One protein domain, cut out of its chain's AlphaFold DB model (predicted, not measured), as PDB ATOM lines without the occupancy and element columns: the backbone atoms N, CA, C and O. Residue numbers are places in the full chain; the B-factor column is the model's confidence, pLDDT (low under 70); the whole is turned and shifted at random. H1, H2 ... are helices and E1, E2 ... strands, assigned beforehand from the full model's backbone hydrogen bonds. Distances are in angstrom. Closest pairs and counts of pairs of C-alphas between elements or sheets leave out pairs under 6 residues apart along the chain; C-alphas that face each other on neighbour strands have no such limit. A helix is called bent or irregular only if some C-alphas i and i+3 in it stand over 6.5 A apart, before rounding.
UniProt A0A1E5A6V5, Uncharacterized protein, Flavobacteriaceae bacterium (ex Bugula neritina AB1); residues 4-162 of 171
ATOM      1  N   LEU A   4     187.999 237.304 209.444       83.69
ATOM      2  CA  LEU A   4     188.630 237.636 208.162       83.69
ATOM      3  C   LEU A   4     188.315 239.065 207.698       83.69
ATOM      4  O   LEU A   4     189.167 239.706 207.095       83.69
ATOM      5  N   ASN A   5     187.113 239.569 207.989       86.12
ATOM      6  CA  ASN A   5     186.763 240.951 207.676       86.12
ATOM      7  C   ASN A   5     187.514 241.918 208.592       86.12
ATOM      8  O   ASN A   5     188.008 242.921 208.099       86.12
ATOM      9  N   PHE A   6     187.664 241.589 209.879       87.69
ATOM     10  CA  PHE A   6     188.441 242.393 210.822       87.69
ATOM     11  C   PHE A   6     189.919 242.487 210.420       87.69
ATOM     12  O   PHE A   6     190.483 243.575 210.380       87.69
ATOM     13  N   ILE A   7     190.528 241.365 210.020       85.69
ATOM     14  CA  ILE A   7     191.899 241.332 209.480       85.69
ATOM     15  C   ILE A   7     192.023 242.226 208.243       85.69
ATOM     16  O   ILE A   7     192.993 242.970 208.087       85.69
ATOM     17  N   GLU A   8     191.034 242.177 207.353       85.56
ATOM     18  CA  GLU A   8     190.993 243.055 206.188       85.56
ATOM     19  C   GLU A   8     190.820 244.532 206.569       85.56
ATOM     20  O   GLU A   8     191.398 245.380 205.889       85.56
ATOM     21  N   SER A   9     190.090 244.845 207.646       88.31
ATOM     22  CA  SER A   9     189.996 246.200 208.205       88.31
ATOM     23  C   SER A   9     191.361 246.678 208.719       88.31
ATOM     24  O   SER A   9     191.780 247.768 208.340       88.31
ATOM     25  N   ILE A  10     192.123 245.843 209.448       86.00
ATOM     26  CA  ILE A  10     193.497 246.177 209.895       86.00
ATOM     27  C   ILE A  10     194.386 246.535 208.693       86.00
ATOM     28  O   ILE A  10     195.066 247.558 208.687       86.00
ATOM     29  N   ARG A  11     194.357 245.711 207.638       80.62
ATOM     30  CA  ARG A  11     195.172 245.911 206.420       80.62
ATOM     31  C   ARG A  11     194.806 247.169 205.638       80.62
ATOM     32  O   ARG A  11     195.649 247.732 204.936       80.62
ATOM     33  N   LYS A  12     193.533 247.563 205.684       83.19
ATOM     34  CA  LYS A  12     192.994 248.703 204.929       83.19
ATOM     35  C   LYS A  12     192.972 249.992 205.730       83.19
ATOM     36  O   LYS A  12     192.717 251.033 205.127       83.19
ATOM     37  N   TYR A  13     193.247 249.936 207.031       85.31
ATOM     38  CA  TYR A  13     193.280 251.116 207.875       85.31
ATOM     39  C   TYR A  13     194.240 252.162 207.295       85.31
ATOM     40  O   TYR A  13     195.428 251.913 207.075       85.31
ATOM     41  N   SER A  14     193.682 253.327 206.972       82.62
ATOM     42  CA  SER A  14     194.360 254.398 206.244       82.62
ATOM     43  C   SER A  14     193.841 255.753 206.723       82.62
ATOM     44  O   SER A  14     193.049 256.401 206.031       82.62
ATOM     45  N   PRO A  15     194.222 256.181 207.938       84.00
ATOM     46  CA  PRO A  15     193.771 257.452 208.469       84.00
ATOM     47  C   PRO A  15     194.389 258.593 207.657       84.00
ATOM     48  O   PRO A  15     195.553 258.548 207.252       84.00
ATOM     49  N   THR A  16     193.614 259.648 207.423       86.31
ATOM     50  CA  THR A  16     194.129 260.842 206.746       86.31
ATOM     51  C   THR A  16     194.785 261.786 207.745       86.31
ATOM     52  O   THR A  16     194.461 261.794 208.934       86.31
ATOM     53  N   GLN A  17     195.677 262.650 207.254       86.94
ATOM     54  CA  GLN A  17     196.301 263.677 208.090       86.94
ATOM     55  C   GLN A  17     195.253 264.595 208.729       86.94
ATOM     56  O   GLN A  17     195.376 264.946 209.897       86.94
ATOM     57  N   GLU A  18     194.207 264.942 207.977       88.00
ATOM     58  CA  GLU A  18     193.092 265.760 208.456       88.00
ATOM     59  C   GLU A  18     192.361 265.090 209.626       88.00
ATOM     60  O   GLU A  18     192.159 265.726 210.662       88.00
ATOM     61  N   VAL A  19     192.036 263.796 209.497       86.31
ATOM     62  CA  VAL A  19     191.386 263.019 210.563       86.31
ATOM     63  C   VAL A  19     192.271 262.992 211.806       86.31
ATOM     64  O   VAL A  19     191.824 263.415 212.871       86.31
ATOM     65  N   LEU A  20     193.545 262.620 211.676       84.50
ATOM     66  CA  LEU A  20     194.468 262.556 212.814       84.50
ATOM     67  C   LEU A  20     194.625 263.929 213.497       84.50
ATOM     68  O   LEU A  20     194.497 264.059 214.716       84.50
ATOM     69  N   MET A  21     194.838 264.997 212.734       86.00
ATOM     70  CA  MET A  21     194.975 266.334 213.317       86.00
ATOM     71  C   MET A  21     193.695 266.788 214.032       86.00
ATOM     72  O   MET A  21     193.780 267.392 215.102       86.00
ATOM     73  N   SER A  22     192.511 266.442 213.510       84.50
ATOM     74  CA  SER A  22     191.232 266.742 214.171       84.50
ATOM     75  C   SER A  22     191.083 266.058 215.541       84.50
ATOM     76  O   SER A  22     190.437 266.601 216.440       84.50
ATOM     77  N   ARG A  23     191.746 264.910 215.743       79.06
ATOM     78  CA  ARG A  23     191.787 264.174 217.019       79.06
ATOM     79  C   ARG A  23     192.869 264.671 217.983       79.06
ATOM     80  O   ARG A  23     192.891 264.262 219.140       79.06
ATOM     81  N   GLY A  24     193.716 265.612 217.559       78.44
ATOM     82  CA  GLY A  24     194.739 266.238 218.403       78.44
ATOM     83  C   GLY A  24     196.147 265.660 218.250       78.44
ATOM     84  O   GLY A  24     197.001 265.929 219.096       78.44
ATOM     85  N   TYR A  25     196.411 264.892 217.192       80.56
ATOM     86  CA  TYR A  25     197.775 264.498 216.837       80.56
ATOM     87  C   TYR A  25     198.556 265.689 216.254       80.56
ATOM     88  O   TYR A  25     197.996 266.550 215.570       80.56
ATOM     89  N   SER A  26     199.865 265.751 216.525       82.00
ATOM     90  CA  SER A  26     200.736 266.762 215.917       82.00
ATOM     91  C   SER A  26     200.971 266.458 214.437       82.00
ATOM     92  O   SER A  26     200.974 265.301 214.027       82.00
ATOM     93  N   GLU A  27     201.252 267.488 213.637       85.56
ATOM     94  CA  GLU A  27     201.508 267.331 212.199       85.56
ATOM     95  C   GLU A  27     202.643 266.332 211.906       85.56
ATOM     96  O   GLU A  27     202.519 265.476 211.030       85.56
ATOM     97  N   SER A  28     203.735 266.404 212.675       83.62
ATOM     98  CA  SER A  28     204.879 265.502 212.527       83.62
ATOM     99  C   SER A  28     204.529 264.052 212.860       83.62
ATOM    100  O   SER A  28     204.980 263.146 212.159       83.62
ATOM    101  N   PHE A  29     203.710 263.822 213.890       81.25
ATOM    102  CA  PHE A  29     203.277 262.481 214.273       81.25
ATOM    103  C   PHE A  29     202.258 261.911 213.280       81.25
ATOM    104  O   PHE A  29     202.396 260.768 212.855       81.25
ATOM    105  N   SER A  30     201.299 262.723 212.822       85.06
ATOM    106  CA  SER A  30     200.341 262.321 211.785       85.06
ATOM    107  C   SER A  30     201.040 261.913 210.491       85.06
ATOM    108  O   SER A  30     200.697 260.889 209.904       85.06
ATOM    109  N   LYS A  31     202.053 262.673 210.063       84.50
ATOM    110  CA  LYS A  31     202.855 262.317 208.889       84.50
ATOM    111  C   LYS A  31     203.587 260.987 209.080       84.50
ATOM    112  O   LYS A  31     203.590 260.163 208.174       84.50
ATOM    113  N   ASN A  32     204.146 260.763 210.268       82.12
ATOM    114  CA  ASN A  32     204.816 259.512 210.603       82.12
ATOM    115  C   ASN A  32     203.863 258.301 210.500       82.12
ATOM    116  O   ASN A  32     204.215 257.288 209.902       82.12
ATOM    117  N   ILE A  33     202.629 258.425 211.006       78.94
ATOM    118  CA  ILE A  33     201.591 257.389 210.854       78.94
ATOM    119  C   ILE A  33     201.334 257.099 209.367       78.94
ATOM    120  O   ILE A  33     201.398 255.951 208.930       78.94
ATOM    121  N   ILE A  34     201.093 258.132 208.563       84.44
ATOM    122  CA  ILE A  34     200.760 257.968 207.140       84.44
ATOM    123  C   ILE A  34     201.900 257.298 206.363       84.44
ATOM    124  O   ILE A  34     201.652 256.370 205.594       84.44
ATOM    125  N   ASP A  35     203.143 257.726 206.587       80.69
ATOM    126  CA  ASP A  35     204.308 257.216 205.857       80.69
ATOM    127  C   ASP A  35     204.536 255.713 206.113       80.69
ATOM    128  O   ASP A  35     204.988 254.992 205.220       80.69
ATOM    129  N   LYS A  36     204.182 255.208 207.301       75.00
ATOM    130  CA  LYS A  36     204.395 253.798 207.665       75.00
ATOM    131  C   LYS A  36     203.269 252.863 207.256       75.00
ATOM    132  O   LYS A  36     203.506 251.663 207.134       75.00
ATOM    133  N   GLN A  37     202.066 253.370 206.996       69.69
ATOM    134  CA  GLN A  37     200.903 252.567 206.594       69.69
ATOM    135  C   GLN A  37     201.214 251.552 205.472       69.69
ATOM    136  O   GLN A  37     200.714 250.428 205.492       69.69
ATOM    137  N   PHE A  38     202.062 251.927 204.510       58.19
ATOM    138  CA  PHE A  38     202.409 251.102 203.349       58.19
ATOM    139  C   PHE A  38     202.986 249.723 203.705       58.19
ATOM    140  O   PHE A  38     202.734 248.761 202.984       58.19
ATOM    141  N   ASN A  39     203.687 249.587 204.833       64.56
ATOM    142  CA  ASN A  39     204.334 248.324 205.197       64.56
ATOM    143  C   ASN A  39     203.335 247.251 205.673       64.56
ATOM    144  O   ASN A  39     203.596 246.059 205.516       64.56
ATOM    145  N   LEU A  40     202.172 247.644 206.217       64.94
ATOM    146  CA  LEU A  40     201.143 246.696 206.676       64.94
ATOM    147  C   LEU A  40     200.461 245.962 205.514       64.94
ATOM    148  O   LEU A  40     199.989 244.836 205.676       64.94
ATOM    149  N   GLN A  41     200.438 246.574 204.331       63.38
ATOM    150  CA  GLN A  41     199.782 246.025 203.142       63.38
ATOM    151  C   GLN A  41     200.591 244.909 202.464       63.38
ATOM    152  O   GLN A  41     200.029 244.124 201.701       63.38
ATOM    153  N   GLU A  42     201.894 244.797 202.746       59.88
ATOM    154  CA  GLU A  42     202.777 243.803 202.117       59.88
ATOM    155  C   GLU A  42     202.809 242.445 202.851       59.88
ATOM    156  O   GLU A  42     203.349 241.466 202.324       59.88
ATOM    157  N   VAL A  43     202.188 242.341 204.037       60.78
ATOM    158  CA  VAL A  43     202.186 241.122 204.866       60.78
ATOM    159  C   VAL A  43     201.222 240.067 204.306       60.78
ATOM    160  O   VAL A  43     200.065 239.912 204.713       60.78
ATOM    161  N   ASN A  44     201.734 239.283 203.362       55.12
ATOM    162  CA  ASN A  44     201.056 238.134 202.777       55.12
ATOM    163  C   ASN A  44     201.593 236.855 203.425       55.12
ATOM    164  O   ASN A  44     202.693 236.447 203.071       55.12
ATOM    165  N   ASN A  45     200.862 236.277 204.394       60.12
ATOM    166  CA  ASN A  45     200.790 234.827 204.710       60.12
ATOM    167  C   ASN A  45     200.283 234.499 206.130       60.12
ATOM    168  O   ASN A  45     200.061 233.323 206.416       60.12
ATOM    169  N   ARG A  46     200.077 235.484 207.011       65.00
ATOM    170  CA  ARG A  46     199.528 235.245 208.359       65.00
ATOM    171  C   ARG A  46     198.000 235.242 208.355       65.00
ATOM    172  O   ARG A  46     197.386 235.878 207.494       65.00
ATOM    173  N   LYS A  47     197.404 234.486 209.278       68.38
ATOM    174  CA  LYS A  47     195.946 234.391 209.459       68.38
ATOM    175  C   LYS A  47     195.487 234.768 210.866       68.38
ATOM    176  O   LYS A  47     194.290 234.978 211.012       68.38
ATOM    177  N   GLU A  48     196.393 234.868 211.840       80.12
ATOM    178  CA  GLU A  48     196.027 235.229 213.210       80.12
ATOM    179  C   GLU A  48     195.851 236.753 213.361       80.12
ATOM    180  O   GLU A  48     196.715 237.539 212.954       80.12
ATOM    181  N   VAL A  49     194.733 237.172 213.954       83.44
ATOM    182  CA  VAL A  49     194.377 238.558 214.296       83.44
ATOM    183  C   VAL A  49     195.418 239.170 215.223       83.44
ATOM    184  O   VAL A  49     195.869 240.290 214.987       83.44
ATOM    185  N   SER A  50     195.830 238.422 216.246       80.69
ATOM    186  CA  SER A  50     196.882 238.791 217.202       80.69
ATOM    187  C   SER A  50     198.162 239.228 216.493       80.69
ATOM    188  O   SER A  50     198.704 240.291 216.795       80.69
ATOM    189  N   SER A  51     198.612 238.450 215.505       79.94
ATOM    190  CA  SER A  51     199.789 238.768 214.697       79.94
ATOM    191  C   SER A  51     199.606 240.063 213.901       79.94
ATOM    192  O   SER A  51     200.510 240.896 213.880       79.94
ATOM    193  N   PHE A  52     198.438 240.280 213.283       82.31
ATOM    194  CA  PHE A  52     198.165 241.525 212.551       82.31
ATOM    195  C   PHE A  52     198.096 242.751 213.464       82.31
ATOM    196  O   PHE A  52     198.579 243.810 213.075       82.31
ATOM    197  N   LEU A  53     197.530 242.625 214.667       85.56
ATOM    198  CA  LEU A  53     197.491 243.715 215.645       85.56
ATOM    199  C   LEU A  53     198.890 244.034 216.187       85.56
ATOM    200  O   LEU A  53     199.241 245.202 216.328       85.56
ATOM    201  N   GLN A  54     199.727 243.020 216.417       81.12
ATOM    202  CA  GLN A  54     201.130 243.237 216.777       81.12
ATOM    203  C   GLN A  54     201.904 243.931 215.652       81.12
ATOM    204  O   GLN A  54     202.591 244.919 215.914       81.12
ATOM    205  N   ASP A  55     201.768 243.459 214.409       79.38
ATOM    206  CA  ASP A  55     202.413 244.068 213.243       79.38
ATOM    207  C   ASP A  55     201.932 245.518 213.056       79.38
ATOM    208  O   ASP A  55     202.749 246.408 212.819       79.38
ATOM    209  N   PHE A  56     200.628 245.781 213.227       82.62
ATOM    210  CA  PHE A  56     200.045 247.127 213.216       82.62
ATOM    211  C   PHE A  56     200.774 248.046 214.195       82.62
ATOM    212  O   PHE A  56     201.250 249.114 213.809       82.62
ATOM    213  N   LEU A  57     200.936 247.616 215.444       80.19
ATOM    214  CA  LEU A  57     201.502 248.451 216.502       80.19
ATOM    215  C   LEU A  57     203.014 248.636 216.360       80.19
ATOM    216  O   LEU A  57     203.521 249.743 216.550       80.19
ATOM    217  N   GLN A  58     203.729 247.586 215.950       75.94
ATOM    218  CA  GLN A  58     205.151 247.676 215.608       75.94
ATOM    219  C   GLN A  58     205.382 248.629 214.437       75.94
ATOM    220  O   GLN A  58     206.306 249.445 214.467       75.94
ATOM    221  N   ASN A  59     204.523 248.558 213.418       73.88
ATOM    222  CA  ASN A  59     204.652 249.381 212.232       73.88
ATOM    223  C   ASN A  59     204.496 250.871 212.535       73.88
ATOM    224  O   ASN A  59     205.104 251.673 211.847       73.88
ATOM    225  N   TYR A  60     203.780 251.280 213.580       70.81
ATOM    226  CA  TYR A  60     203.704 252.693 213.964       70.81
ATOM    227  C   TYR A  60     204.868 253.162 214.872       70.81
ATOM    228  O   TYR A  60     204.771 254.213 215.498       70.81
ATOM    229  N   GLU A  61     206.010 252.444 214.872       59.56
ATOM    230  CA  GLU A  61     207.210 252.643 215.727       59.56
ATOM    231  C   GLU A  61     206.876 252.913 217.190       59.56
ATOM    232  O   GLU A  61     207.445 253.784 217.860       59.56
ATOM    233  N   VAL A  62     205.990 252.091 217.724       60.16
ATOM    234  CA  VAL A  62     205.861 251.968 219.165       60.16
ATOM    235  C   VAL A  62     206.984 251.037 219.618       60.16
ATOM    236  O   VAL A  62     206.780 249.872 219.940       60.16
ATOM    237  N   GLU A  63     208.221 251.538 219.515       43.81
ATOM    238  CA  GLU A  63     209.411 250.858 220.019       43.81
ATOM    239  C   GLU A  63     209.177 250.569 221.503       43.81
ATOM    240  O   GLU A  63     208.875 251.487 222.273       43.81
ATOM    241  N   SER A  64     209.272 249.285 221.862       49.78
ATOM    242  CA  SER A  64     208.843 248.728 223.151       49.78
ATOM    243  C   SER A  64     207.327 248.729 223.340       49.78
ATOM    244  O   SER A  64     206.796 249.288 224.298       49.78
ATOM    245  N   PHE A  65     206.632 248.093 222.397       51.50
ATOM    246  CA  PHE A  65     205.207 247.830 222.478       51.50
ATOM    247  C   PHE A  65     204.884 246.915 223.671       51.50
ATOM    248  O   PHE A  65     204.911 245.690 223.567       51.50
ATOM    249  N   GLU A  66     204.551 247.527 224.797       54.16
ATOM    250  CA  GLU A  66     203.710 246.933 225.827       54.16
ATOM    251  C   GLU A  66     202.537 247.891 226.012       54.16
ATOM    252  O   GLU A  66     202.681 248.909 226.681       54.16
ATOM    253  N   ILE A  67     201.363 247.612 225.423       63.50
ATOM    254  CA  ILE A  67     200.158 248.181 226.036       63.50
ATOM    255  C   ILE A  67     200.039 247.442 227.359       63.50
ATOM    256  O   ILE A  67     199.651 246.278 227.381       63.50
ATOM    257  N   ASN A  68     200.398 248.111 228.454       63.19
ATOM    258  CA  ASN A  68     200.468 247.509 229.792       63.19
ATOM    259  C   ASN A  68     199.193 246.736 230.183       63.19
ATOM    260  O   ASN A  68     199.226 245.888 231.072       63.19
ATOM    261  N   LYS A  69     198.069 247.059 229.537       76.38
ATOM    262  CA  LYS A  69     196.727 246.564 229.834       76.38
ATOM    263  C   LYS A  69     196.068 245.788 228.688       76.38
ATOM    264  O   LYS A  69     194.959 245.312 228.887       76.38
ATOM    265  N   ILE A  70     196.711 245.657 227.520       85.38
ATOM    266  CA  ILE A  70     196.186 244.916 226.358       85.38
ATOM    267  C   ILE A  70     197.271 243.970 225.835       85.38
ATOM    268  O   ILE A  70     198.370 244.388 225.478       85.38
ATOM    269  N   SER A  71     196.939 242.689 225.749       84.88
ATOM    270  CA  SER A  71     197.824 241.621 225.291       84.88
ATOM    271  C   SER A  71     197.264 240.946 224.040       84.88
ATOM    272  O   SER A  71     196.069 240.678 223.942       84.88
ATOM    273  N   PHE A  72     198.138 240.643 223.082       83.94
ATOM    274  CA  PHE A  72     197.783 239.911 221.867       83.94
ATOM    275  C   PHE A  72     198.489 238.561 221.873       83.94
ATOM    276  O   PHE A  72     199.709 238.500 222.030       83.94
ATOM    277  N   SER A  73     197.730 237.483 221.700       77.00
ATOM    278  CA  SER A  73     198.239 236.114 221.659       77.00
ATOM    279  C   SER A  73     197.353 235.272 220.754       77.00
ATOM    280  O   SER A  73     196.138 235.424 220.782       77.00
ATOM    281  N   ASP A  74     197.959 234.356 220.003       68.81
ATOM    282  CA  ASP A  74     197.251 233.447 219.090       68.81
ATOM    283  C   ASP A  74     196.312 232.473 219.830       68.81
ATOM    284  O   ASP A  74     195.445 231.853 219.226       68.81
ATOM    285  N   ILE A  75     196.476 232.329 221.151       68.75
ATOM    286  CA  ILE A  75     195.608 231.503 222.007       68.75
ATOM    287  C   ILE A  75     194.263 232.209 222.269       68.75
ATOM    288  O   ILE A  75     193.306 231.573 222.685       68.75
ATOM    289  N   LEU A  76     194.168 233.515 222.004       73.12
ATOM    290  CA  LEU A  76     192.995 234.346 222.280       73.12
ATOM    291  C   LEU A  76     192.029 234.446 221.091       73.12
ATOM    292  O   LEU A  76     191.361 235.457 220.976       73.12
ATOM    293  N   GLU A  77     191.978 233.478 220.173       77.06
ATOM    294  CA  GLU A  77     190.982 233.440 219.079       77.06
ATOM    295  C   GLU A  77     189.873 232.417 219.378       77.06
ATOM    296  O   GLU A  77     189.461 231.626 218.527       77.06
ATOM    297  N   GLU A  78     189.419 232.398 220.628       82.06
ATOM    298  CA  GLU A  78     188.370 231.509 221.120       82.06
ATOM    299  C   GLU A  78     186.991 232.177 221.018       82.06
ATOM    300  O   GLU A  78     186.850 233.395 221.185       82.06
ATOM    301  N   GLU A  79     185.962 231.370 220.741       84.88
ATOM    302  CA  GLU A  79     184.567 231.811 220.758       84.88
ATOM    303  C   GLU A  79     183.963 231.643 222.161       84.88
ATOM    304  O   GLU A  79     183.940 230.536 222.701       84.88
ATOM    305  N   ILE A  80     183.435 232.731 222.725       84.25
ATOM    306  CA  ILE A  80     182.752 232.782 224.025       84.25
ATOM    307  C   ILE A  80     181.412 233.498 223.820       84.25
ATOM    308  O   ILE A  80     181.391 234.651 223.403       84.25
ATOM    309  N   ASN A  81     180.285 232.829 224.086       83.56
ATOM    310  CA  ASN A  81     178.933 233.416 224.017       83.56
ATOM    311  C   ASN A  81     178.628 234.204 222.717       83.56
ATOM    312  O   ASN A  81     178.099 235.310 222.766       83.56
ATOM    313  N   ASP A  82     178.950 233.632 221.549       87.62
ATOM    314  CA  ASP A  82     178.829 234.247 220.206       87.62
ATOM    315  C   ASP A  82     179.803 235.410 219.910       87.62
ATOM    316  O   ASP A  82     179.686 236.086 218.878       87.62
ATOM    317  N   TYR A  83     180.778 235.639 220.787       91.69
ATOM    318  CA  TYR A  83     181.861 236.593 220.587       91.69
ATOM    319  C   TYR A  83     183.171 235.876 220.275       91.69
ATOM    320  O   TYR A  83     183.493 234.864 220.884       91.69
ATOM    321  N   THR A  84     183.962 236.425 219.360       91.75
ATOM    322  CA  THR A  84     185.342 235.995 219.127       91.75
ATOM    323  C   THR A  84     186.286 236.901 219.902       91.75
ATOM    324  O   THR A  84     186.257 238.123 219.733       91.75
ATOM    325  N   THR A  85     187.142 236.305 220.721       91.75
ATOM    326  CA  THR A  85     188.241 237.005 221.389       91.75
ATOM    327  C   THR A  85     189.283 237.490 220.363       91.75
ATOM    328  O   THR A  85     189.515 236.850 219.336       91.75
ATOM    329  N   ILE A  86     189.832 238.693 220.574       91.06
ATOM    330  CA  ILE A  86     190.866 239.294 219.702       91.06
ATOM    331  C   ILE A  86     192.064 239.851 220.481       91.06
ATOM    332  O   ILE A  86     193.144 240.033 219.916       91.06
ATOM    333  N   ALA A  87     191.887 240.135 221.774       90.00
ATOM    334  CA  ALA A  87     192.945 240.552 222.686       90.00
ATOM    335  C   ALA A  87     192.545 240.246 224.136       90.00
ATOM    336  O   ALA A  87     191.361 240.207 224.462       90.00
ATOM    337  N   GLY A  88     193.524 240.063 225.016       89.62
ATOM    338  CA  GLY A  88     193.314 239.951 226.455       89.62
ATOM    339  C   GLY A  88     193.522 241.303 227.118       89.62
ATOM    340  O   GLY A  88     194.430 242.038 226.726       89.62
ATOM    341  N   ILE A  89     192.732 241.613 228.137       89.44
ATOM    342  CA  ILE A  89     192.920 242.792 228.987       89.44
ATOM    343  C   ILE A  89     193.022 242.373 230.450       89.44
ATOM    344  O   ILE A  89     192.737 241.228 230.804       89.44
ATOM    345  N   GLU A  90     193.427 243.288 231.325       85.31
ATOM    346  CA  GLU A  90     193.357 243.011 232.758       85.31
ATOM    347  C   GLU A  90     191.898 242.758 233.173       85.31
ATOM    348  O   GLU A  90     191.052 243.641 233.069       85.31
ATOM    349  N   GLY A  91     191.609 241.532 233.617       85.81
ATOM    350  CA  GLY A  91     190.275 241.122 234.063       85.81
ATOM    351  C   GLY A  91     189.331 240.613 232.967       85.81
ATOM    352  O   GLY A  91     188.216 240.215 233.301       85.81
ATOM    353  N   GLY A  92     189.735 240.548 231.693       91.25
ATOM    354  CA  GLY A  92     188.831 240.112 230.623       91.25
ATOM    355  C   GLY A  92     189.450 240.057 229.229       91.25
ATOM    356  O   GLY A  92     190.655 239.860 229.063       91.25
ATOM    357  N   TYR A  93     188.608 240.254 228.219       92.50
ATOM    358  CA  TYR A  93     188.962 240.152 226.808       92.50
ATOM    359  C   TYR A  93     188.347 241.291 225.997       92.50
ATOM    360  O   TYR A  93     187.228 241.725 226.267       92.50
ATOM    361  N   LEU A  94     189.053 241.730 224.956       93.44
ATOM    362  CA  LEU A  94     188.444 242.461 223.852       93.44
ATOM    363  C   LEU A  94     187.889 241.456 222.856       93.44
ATOM    364  O   LEU A  94     188.588 240.520 222.447       93.44
ATOM    365  N   VAL A  95     186.635 241.659 222.470       93.88
ATOM    366  CA  VAL A  95     185.889 240.700 221.663       93.88
ATOM    367  C   VAL A  95     185.107 241.370 220.537       93.88
ATOM    368  O   VAL A  95     184.735 242.542 220.619       93.88
ATOM    369  N   ILE A  96     184.834 240.608 219.481       93.88
ATOM    370  CA  ILE A  96     184.018 241.019 218.332       93.88
ATOM    371  C   ILE A  96     182.843 240.059 218.155       93.88
ATOM    372  O   ILE A  96     182.956 238.873 218.441       93.88
ATOM    373  N   LYS A  97     181.715 240.554 217.646       93.56
ATOM    374  CA  LYS A  97     180.510 239.745 217.395       93.56
ATOM    375  C   LYS A  97     180.227 239.628 215.909       93.56
ATOM    376  O   LYS A  97     180.419 240.602 215.187       93.56
ATOM    377  N   GLU A  98     179.721 238.495 215.413       89.44
ATOM    378  CA  GLU A  98     179.389 238.357 213.986       89.44
ATOM    379  C   GLU A  98     178.384 239.436 213.515       89.44
ATOM    380  O   GLU A  98     177.474 239.834 214.228       89.44
ATOM    381  N   ASN A  99     178.575 239.951 212.294       87.88
ATOM    382  CA  ASN A  99     177.808 241.055 211.681       87.88
ATOM    383  C   ASN A  99     177.709 242.400 212.445       87.88
ATOM    384  O   ASN A  99     177.052 243.307 211.949       87.88
ATOM    385  N   ASP A 100     178.420 242.569 213.559       93.25
ATOM    386  CA  ASP A 100     178.551 243.834 214.297       93.25
ATOM    387  C   ASP A 100     179.941 244.481 214.091       93.25
ATOM    388  O   ASP A 100     180.934 243.754 214.198       93.25
ATOM    389  N   PRO A 101     180.060 245.770 213.720       92.88
ATOM    390  CA  PRO A 101     181.355 246.453 213.639       92.88
ATOM    391  C   PRO A 101     181.933 246.831 215.010       92.88
ATOM    392  O   PRO A 101     183.122 247.123 215.086       92.88
ATOM    393  N   ALA A 102     181.130 246.838 216.076       95.69
ATOM    394  CA  ALA A 102     181.590 247.231 217.400       95.69
ATOM    395  C   ALA A 102     182.576 246.223 218.011       95.69
ATOM    396  O   ALA A 102     182.525 245.013 217.754       95.69
ATOM    397  N   ILE A 103     183.456 246.750 218.859       95.75
ATOM    398  CA  ILE A 103     184.358 245.983 219.714       95.75
ATOM    399  C   ILE A 103     183.832 246.118 221.140       95.75
ATOM    400  O   ILE A 103     183.418 247.203 221.558       95.75
ATOM    401  N   TYR A 104     183.868 245.024 221.889       95.44
ATOM    402  CA  TYR A 104     183.343 244.943 223.245       95.44
ATOM    403  C   TYR A 104     184.413 244.495 224.240       95.44
ATOM    404  O   TYR A 104     185.395 243.859 223.856       95.44
ATOM    405  N   ILE A 105     184.192 244.801 225.514       93.75
ATOM    406  CA  ILE A 105     184.877 244.197 226.652       93.75
ATOM    407  C   ILE A 105     183.995 243.067 227.182       93.75
ATOM    408  O   ILE A 105     182.826 243.291 227.485       93.75
ATOM    409  N   LEU A 106     184.566 241.874 227.308       93.50
ATOM    410  CA  LEU A 106     183.975 240.730 227.996       93.50
ATOM    411  C   LEU A 106     184.773 240.467 229.275       93.50
ATOM    412  O   LEU A 106     185.966 240.154 229.197       93.50
ATOM    413  N   PHE A 107     184.145 240.596 230.441       90.94
ATOM    414  CA  PHE A 107     184.822 240.382 231.720       90.94
ATOM    415  C   PHE A 107     184.910 238.891 232.071       90.94
ATOM    416  O   PHE A 107     183.965 238.129 231.897       90.94
ATOM    417  N   SER A 108     186.075 238.458 232.555       87.69
ATOM    418  CA  SER A 108     186.357 237.040 232.848       87.69
ATOM    419  C   SER A 108     185.625 236.502 234.083       87.69
ATOM    420  O   SER A 108     185.484 235.289 234.237       87.69
ATOM    421  N   ASP A 109     185.186 237.385 234.978       86.81
ATOM    422  CA  ASP A 109     184.431 237.062 236.189       86.81
ATOM    423  C   ASP A 109     182.909 237.086 235.984       86.81
ATOM    424  O   ASP A 109     182.180 236.551 236.824       86.81
ATOM    425  N   ASP A 110     182.441 237.642 234.865       85.00
ATOM    426  CA  ASP A 110     181.035 237.692 234.471       85.00
ATOM    427  C   ASP A 110     180.914 237.686 232.938       85.00
ATOM    428  O   ASP A 110     180.871 238.732 232.293       85.00
ATOM    429  N   GLU A 111     180.862 236.489 232.340       77.94
ATOM    430  CA  GLU A 111     180.759 236.313 230.881       77.94
ATOM    431  C   GLU A 111     179.418 236.808 230.289       77.94
ATOM    432  O   GLU A 111     179.255 236.826 229.065       77.94
ATOM    433  N   ASP A 112     178.459 237.205 231.135       82.94
ATOM    434  CA  ASP A 112     177.221 237.877 230.726       82.94
ATOM    435  C   ASP A 112     177.371 239.415 230.742       82.94
ATOM    436  O   ASP A 112     176.544 240.127 230.155       82.94
ATOM    437  N   ASN A 113     178.425 239.947 231.375       87.56
ATOM    438  CA  ASN A 113     178.734 241.372 231.396       87.56
ATOM    439  C   ASN A 113     179.595 241.764 230.188       87.56
ATOM    440  O   ASN A 113     180.822 241.618 230.181       87.56
ATOM    441  N   VAL A 114     178.927 242.287 229.160       91.75
ATOM    442  CA  VAL A 114     179.554 242.779 227.931       91.75
ATOM    443  C   VAL A 114     179.380 244.288 227.830       91.75
ATOM    444  O   VAL A 114     178.258 244.787 227.711       91.75
ATOM    445  N   GLU A 115     180.491 245.015 227.812       93.69
ATOM    446  CA  GLU A 115     180.503 246.474 227.700       93.69
ATOM    447  C   GLU A 115     181.010 246.918 226.327       93.69
ATOM    448  O   GLU A 115     181.861 246.276 225.716       93.69
ATOM    449  N   LEU A 116     180.475 248.023 225.802       94.75
ATOM    450  CA  LEU A 116     180.974 248.599 224.555       94.75
ATOM    451  C   LEU A 116     182.391 249.135 224.786       94.75
ATOM    452  O   LEU A 116     182.586 249.992 225.639       94.75
ATOM    453  N   PHE A 117     183.360 248.677 223.992       95.38
ATOM    454  CA  PHE A 117     184.686 249.285 223.960       95.38
ATOM    455  C   PHE A 117     184.700 250.450 222.975       95.38
ATOM    456  O   PHE A 117     184.973 251.581 223.358       95.38
ATOM    457  N   CYS A 118     184.343 250.192 221.716       95.88
ATOM    458  CA  CYS A 118     184.179 251.220 220.688       95.88
ATOM    459  C   CYS A 118     183.224 250.755 219.581       95.88
ATOM    460  O   CYS A 118     182.896 249.572 219.473       95.88
ATOM    461  N   SER A 119     182.738 251.692 218.770       95.62
ATOM    462  CA  SER A 119     181.572 251.471 217.902       95.62
ATOM    463  C   SER A 119     181.913 250.850 216.546       95.62
ATOM    464  O   SER A 119     181.007 250.437 215.821       95.62
ATOM    465  N   ASN A 120     183.188 250.861 216.160       94.25
ATOM    466  CA  ASN A 120     183.678 250.391 214.866       94.25
ATOM    467  C   ASN A 120     185.199 250.177 214.889       94.25
ATOM    468  O   ASN A 120     185.890 250.589 215.824       94.25
ATOM    469  N   GLU A 121     185.719 249.559 213.829       91.69
ATOM    470  CA  GLU A 121     187.145 249.265 213.692       91.69
ATOM    471  C   GLU A 121     188.026 250.519 213.570       91.69
ATOM    472  O   GLU A 121     189.154 250.510 214.057       91.69
ATOM    473  N   ASP A 122     187.535 251.602 212.963       90.12
ATOM    474  CA  ASP A 122     188.322 252.835 212.812       90.12
ATOM    475  C   ASP A 122     188.606 253.473 214.181       90.12
ATOM    476  O   ASP A 122     189.752 253.803 214.490       90.12
ATOM    477  N   GLU A 123     187.583 253.572 215.038       93.06
ATOM    478  CA  GLU A 123     187.737 253.999 216.434       93.06
ATOM    479  C   GLU A 123     188.707 253.084 217.184       93.06
ATOM    480  O   GLU A 123     189.589 253.572 217.892       93.06
ATOM    481  N   PHE A 124     188.582 251.767 217.000       93.50
ATOM    482  CA  PHE A 124     189.458 250.786 217.636       93.50
ATOM    483  C   PHE A 124     190.934 251.013 217.287       93.50
ATOM    484  O   PHE A 124     191.785 251.084 218.177       93.50
ATOM    485  N   PHE A 125     191.249 251.154 216.000       89.31
ATOM    486  CA  PHE A 125     192.618 251.351 215.532       89.31
ATOM    487  C   PHE A 125     193.192 252.703 215.968       89.31
ATOM    488  O   PHE A 125     194.359 252.770 216.362       89.31
ATOM    489  N   GLU A 126     192.385 253.767 215.964       88.75
ATOM    490  CA  GLU A 126     192.801 255.070 216.492       88.75
ATOM    491  C   GLU A 126     193.095 255.005 217.999       88.75
ATOM    492  O   GLU A 126     194.119 255.534 218.437       88.75
ATOM    493  N   LEU A 127     192.255 254.326 218.789       91.69
ATOM    494  CA  LEU A 127     192.466 254.139 220.230       91.69
ATOM    495  C   LEU A 127     193.735 253.335 220.518       91.69
ATOM    496  O   LEU A 127     194.533 253.728 221.370       91.69
ATOM    497  N   LEU A 128     193.974 252.256 219.768       89.06
ATOM    498  CA  LEU A 128     195.208 251.483 219.888       89.06
ATOM    499  C   LEU A 128     196.454 252.346 219.645       89.06
ATOM    500  O   LEU A 128     197.436 252.197 220.370       89.06
ATOM    501  N   ILE A 129     196.415 253.281 218.690       86.44
ATOM    502  CA  ILE A 129     197.515 254.234 218.461       86.44
ATOM    503  C   ILE A 129     197.707 255.155 219.674       86.44
ATOM    504  O   ILE A 129     198.851 255.389 220.065       86.44
ATOM    505  N   VAL A 130     196.626 255.641 220.302       89.25
ATOM    506  CA  VAL A 130     196.714 256.470 221.520       89.25
ATOM    507  C   VAL A 130     197.382 255.700 222.663       89.25
ATOM    508  O   VAL A 130     198.336 256.208 223.261       89.25
ATOM    509  N   PHE A 131     196.928 254.476 222.949       88.81
ATOM    510  CA  PHE A 131     197.487 253.652 224.032       88.81
ATOM    511  C   PHE A 131     198.940 253.281 223.779       88.81
ATOM    512  O   PHE A 131     199.762 253.274 224.698       88.81
ATOM    513  N   ALA A 132     199.273 252.999 222.526       83.50
ATOM    514  CA  ALA A 132     200.621 252.652 222.138       83.50
ATOM    515  C   ALA A 132     201.554 253.882 222.228       83.50
ATOM    516  O   ALA A 132     202.634 253.782 222.811       83.50
ATOM    517  N   GLU A 133     201.114 255.070 221.783       84.62
ATOM    518  CA  GLU A 133     201.842 256.337 221.983       84.62
ATOM    519  C   GLU A 133     202.110 256.591 223.474       84.62
ATOM    520  O   GLU A 133     203.248 256.880 223.853       84.62
ATOM    521  N   PHE A 134     201.078 256.481 224.317       87.06
ATOM    522  CA  PHE A 134     201.201 256.663 225.764       87.06
ATOM    523  C   PHE A 134     202.231 255.695 226.357       87.06
ATOM    524  O   PHE A 134     203.205 256.121 226.980       87.06
ATOM    525  N   SER A 135     202.067 254.399 226.087       84.44
ATOM    526  CA  SER A 135     202.913 253.348 226.655       84.44
ATOM    527  C   SER A 135     204.381 253.490 226.239       84.44
ATOM    528  O   SER A 135     205.271 253.374 227.081       84.44
ATOM    529  N   SER A 136     204.662 253.832 224.974       81.31
ATOM    530  CA  SER A 136     206.044 254.048 224.515       81.31
ATOM    531  C   SER A 136     206.696 255.254 225.185       81.31
ATOM    532  O   SER A 136     207.854 255.173 225.598       81.31
ATOM    533  N   LYS A 137     205.965 256.364 225.357       85.06
ATOM    534  CA  LYS A 137     206.504 257.539 226.056       85.06
ATOM    535  C   LYS A 137     206.754 257.274 227.537       85.06
ATOM    536  O   LYS A 137     207.755 257.755 228.067       85.06
ATOM    537  N   VAL A 138     205.889 256.496 228.194       86.38
ATOM    538  CA  VAL A 138     206.113 256.034 229.575       86.38
ATOM    539  C   VAL A 138     207.377 255.177 229.642       86.38
ATOM    540  O   VAL A 138     208.262 255.454 230.451       86.38
ATOM    541  N   PHE A 139     207.512 254.186 228.755       83.50
ATOM    542  CA  PHE A 139     208.678 253.298 228.702       83.50
ATOM    543  C   PHE A 139     209.992 254.061 228.468       83.50
ATOM    544  O   PHE A 139     211.005 253.783 229.112       83.50
ATOM    545  N   LYS A 140     209.977 255.054 227.572       84.81
ATOM    546  CA  LYS A 140     211.129 255.925 227.273       84.81
ATOM    547  C   LYS A 140     211.434 256.935 228.388       84.81
ATOM    548  O   LYS A 140     212.460 257.610 228.325       84.81
ATOM    549  N   GLY A 141     210.573 257.041 229.405       86.75
ATOM    550  CA  GLY A 141     210.695 258.020 230.487       86.75
ATOM    551  C   GLY A 141     210.429 259.462 230.045       86.75
ATOM    552  O   GLY A 141     210.860 260.395 230.719       86.75
ATOM    553  N   GLU A 142     209.752 259.654 228.909       88.69
ATOM    554  CA  GLU A 142     209.389 260.972 228.374       88.69
ATOM    555  C   GLU A 142     208.191 261.578 229.110       88.69
ATOM    556  O   GLU A 142     208.073 262.801 229.197       88.69
ATOM    557  N   ILE A 143     207.312 260.726 229.646       89.75
ATOM    558  CA  ILE A 143     206.159 261.123 230.457       89.75
ATOM    559  C   ILE A 143     206.067 260.275 231.727       89.75
ATOM    560  O   ILE A 143     206.505 259.124 231.758       89.75
ATOM    561  N   ASN A 144     205.477 260.845 232.777       88.88
ATOM    562  CA  ASN A 144     205.143 260.132 234.005       88.88
ATOM    563  C   ASN A 144     203.680 259.654 233.925       88.88
ATOM    564  O   ASN A 144     202.800 260.506 233.814       88.88
ATOM    565  N   PRO A 145     203.387 258.342 234.008       86.50
ATOM    566  CA  PRO A 145     202.011 257.838 233.928       86.50
ATOM    567  C   PRO A 145     201.145 258.261 235.123       86.50
ATOM    568  O   PRO A 145     199.925 258.244 235.032       86.50
ATOM    569  N   PHE A 146     201.765 258.668 236.236       88.88
ATOM    570  CA  PHE A 146     201.073 259.175 237.425       88.88
ATOM    571  C   PHE A 146     200.859 260.696 237.400       88.88
ATOM    572  O   PHE A 146     200.443 261.276 238.402       88.88
ATOM    573  N   ASP A 147     201.222 261.363 236.303       93.19
ATOM    574  CA  ASP A 147     200.934 262.780 236.105       93.19
ATOM    575  C   ASP A 147     199.506 262.945 235.567       93.19
ATOM    576  O   ASP A 147     199.201 262.581 234.430       93.19
ATOM    577  N   GLU A 148     198.635 263.509 236.402       92.06
ATOM    578  CA  GLU A 148     197.219 263.728 236.093       92.06
ATOM    579  C   GLU A 148     197.002 264.620 234.864       92.06
ATOM    580  O   GLU A 148     196.037 264.413 234.127       92.06
ATOM    581  N   GLU A 149     197.886 265.590 234.591       93.12
ATOM    582  CA  GLU A 149     197.757 266.450 233.404       93.12
ATOM    583  C   GLU A 149     198.070 265.661 232.130       93.12
ATOM    584  O   GLU A 149     197.355 265.767 231.126       93.12
ATOM    585  N   VAL A 150     199.105 264.817 232.180       91.75
ATOM    586  CA  VAL A 150     199.445 263.912 231.078       91.75
ATOM    587  C   VAL A 150     198.294 262.944 230.838       91.75
ATOM    588  O   VAL A 150     197.809 262.870 229.705       91.75
ATOM    589  N   LYS A 151     197.822 262.252 231.885       91.44
ATOM    590  CA  LYS A 151     196.730 261.277 231.784       91.44
ATOM    591  C   LYS A 151     195.460 261.920 231.223       91.44
ATOM    592  O   LYS A 151     194.905 261.422 230.243       91.44
ATOM    593  N   SER A 152     195.082 263.087 231.746       93.56
ATOM    594  CA  SER A 152     193.936 263.867 231.257       93.56
ATOM    595  C   SER A 152     194.061 264.208 229.770       93.56
ATOM    596  O   SER A 152     193.093 264.061 229.027       93.56
ATOM    597  N   SER A 153     195.252 264.590 229.290       92.81
ATOM    598  CA  SER A 153     195.446 264.910 227.867       92.81
ATOM    599  C   SER A 153     195.244 263.702 226.939       92.81
ATOM    600  O   SER A 153     194.740 263.855 225.824       92.81
ATOM    601  N   TYR A 154     195.609 262.495 227.385       92.69
ATOM    602  CA  TYR A 154     195.402 261.264 226.619       92.69
ATOM    603  C   TYR A 154     193.947 260.791 226.700       92.69
ATOM    604  O   TYR A 154     193.388 260.405 225.674       92.69
ATOM    605  N   LEU A 155     193.290 260.932 227.855       94.25
ATOM    606  CA  LEU A 155     191.847 260.705 227.983       94.25
ATOM    607  C   LEU A 155     191.039 261.642 227.080       94.25
ATOM    608  O   LEU A 155     190.089 261.210 226.431       94.25
ATOM    609  N   GLU A 156     191.435 262.911 226.960       93.75
ATOM    610  CA  GLU A 156     190.815 263.843 226.014       93.75
ATOM    611  C   GLU A 156     190.975 263.399 224.552       93.75
ATOM    612  O   GLU A 156     190.047 263.578 223.760       93.75
ATOM    613  N   LYS A 157     192.122 262.811 224.175       92.62
ATOM    614  CA  LYS A 157     192.302 262.215 222.839       92.62
ATOM    615  C   LYS A 157     191.350 261.034 222.639       92.62
ATOM    616  O   LYS A 157     190.654 261.008 221.626       92.62
ATOM    617  N   CYS A 158     191.266 260.113 223.603       94.19
ATOM    618  CA  CYS A 158     190.339 258.980 223.539       94.19
ATOM    619  C   CYS A 158     188.883 259.450 223.416       94.19
ATOM    620  O   CYS A 158     188.185 259.027 222.503       94.19
ATOM    621  N   ASN A 159     188.460 260.415 224.239       93.62
ATOM    622  CA  ASN A 159     187.106 260.979 224.218       93.62
ATOM    623  C   ASN A 159     186.759 261.680 222.900       93.62
ATOM    624  O   ASN A 159     185.596 261.706 222.492       93.62
ATOM    625  N   LYS A 160     187.752 262.258 222.211       93.31
ATOM    626  CA  LYS A 160     187.544 262.786 220.858       93.31
ATOM    627  C   LYS A 160     187.275 261.673 219.861       93.31
ATOM    628  O   LYS A 160     186.527 261.936 218.929       93.31
ATOM    629  N   ILE A 161     187.886 260.499 220.009       93.25
ATOM    630  CA  ILE A 161     187.696 259.343 219.121       93.25
ATOM    631  C   ILE A 161     186.351 258.680 219.423       93.25
ATOM    632  O   ILE A 161     185.503 258.579 218.539       93.25
ATOM    633  N   ASN A 162     186.133 258.313 220.684       93.44
ATOM    634  CA  ASN A 162     184.926 257.676 221.181       93.44
ATOM    635  C   ASN A 162     184.589 258.245 222.578       93.44
ATOM    636  O   ASN A 162     185.337 258.015 223.520       93.44
TER     637      ASN A 162
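This is residues 4 to 162 of the 171 residues of an uncharacterized protein of Flavobacteriaceae bacterium (ex Bugula neritina AB1) (UniProt A0A1E5A6V5). A strongly twisted wall of four strands, E1 to E4, makes one end of the domain, and six mostly crossed helices make the rest. H5 runs from the sheet through the middle and H6 folds back beside it; H1 and H4 lie side by side, with H3 crossing H4 and H2 crossing H3. The 159 printed residues hold, in order, H1 H2 H3 H4 E1 E2 E3 E4 H5 H6; the antiparallel sheet has the order E1 - E2 - E3 - E4, and the class is mixed, helices and strands. The whole is compact, with a radius of gyration of the C-alphas of 15.5 A and spans of 42 by 38 by 26 A.

E1, residues 83 to 89, E2, residues 92 to 97, E3, residues 103 to 107, and E4, residues 110 to 118, form a meander, each strand the antiparallel neighbour of the one before. Within hydrogen-bond range are N 84 and O 96 of E1 and E2, 2.8 A, N 93 and O 106 of E2 and E3, 2.8 A, and N 105 and O 115 of E3 and E4, 2.8 A. E4 bends by 62 degrees at residue 113. H5, residues 121 to 139, only grazes the sheet with residues 121 to 127. H5 and H6, residues 148 to 161, form a helical hairpin; they touch at a shallow tilt of 17 degrees, closest at the C-alphas of Glu 123 and Ile 161, 6.0 A. H4, residues 49 to 59, only grazes the sheet with residues 49 to 53. H1, residues 4 to 12, touches H4 at a shallow tilt of 8 degrees, the same way, closest at the C-alphas of Ile 7 and Val 49, 6.1 A. H3, residues 27 to 42, touches H4 with residues 36 to 40 alone at a steep tilt of 45 degrees, closest at the C-alphas of Lys 36 and Asn 59, 6.4 A. H2, residues 17 to 23, touches H3 at a steep tilt of 62 degrees, closest at the C-alphas of Gln 17 and Ser 30, 5.6 A. Every O i to N i+4 pair is within hydrogen-bond range in H1, H2, H4, H5 and H6, and 7 of 12 in H3.

H1 begins at C-alpha 4, (188.630, 237.636, 208.162). H3 is 25.6 A long and only just irregular: C-alphas 35 and 38 are 6.9 A apart. E4 is 19.6 A long. H5 is 26.6 A long, and H6, 19.9 A, ends at C-alpha 161, (187.696, 259.343, 219.121).

The C-alphas of Ser 28 and Asp 112, the two farthest apart, are 43.1 A apart. The printed part has no cut. The link from H4 to E1, residues 60 to 82, is long. The mean pLDDT of the printed part is 83.6; residues 37 to 47, 61 to 68 and 74 to 75 are under 70.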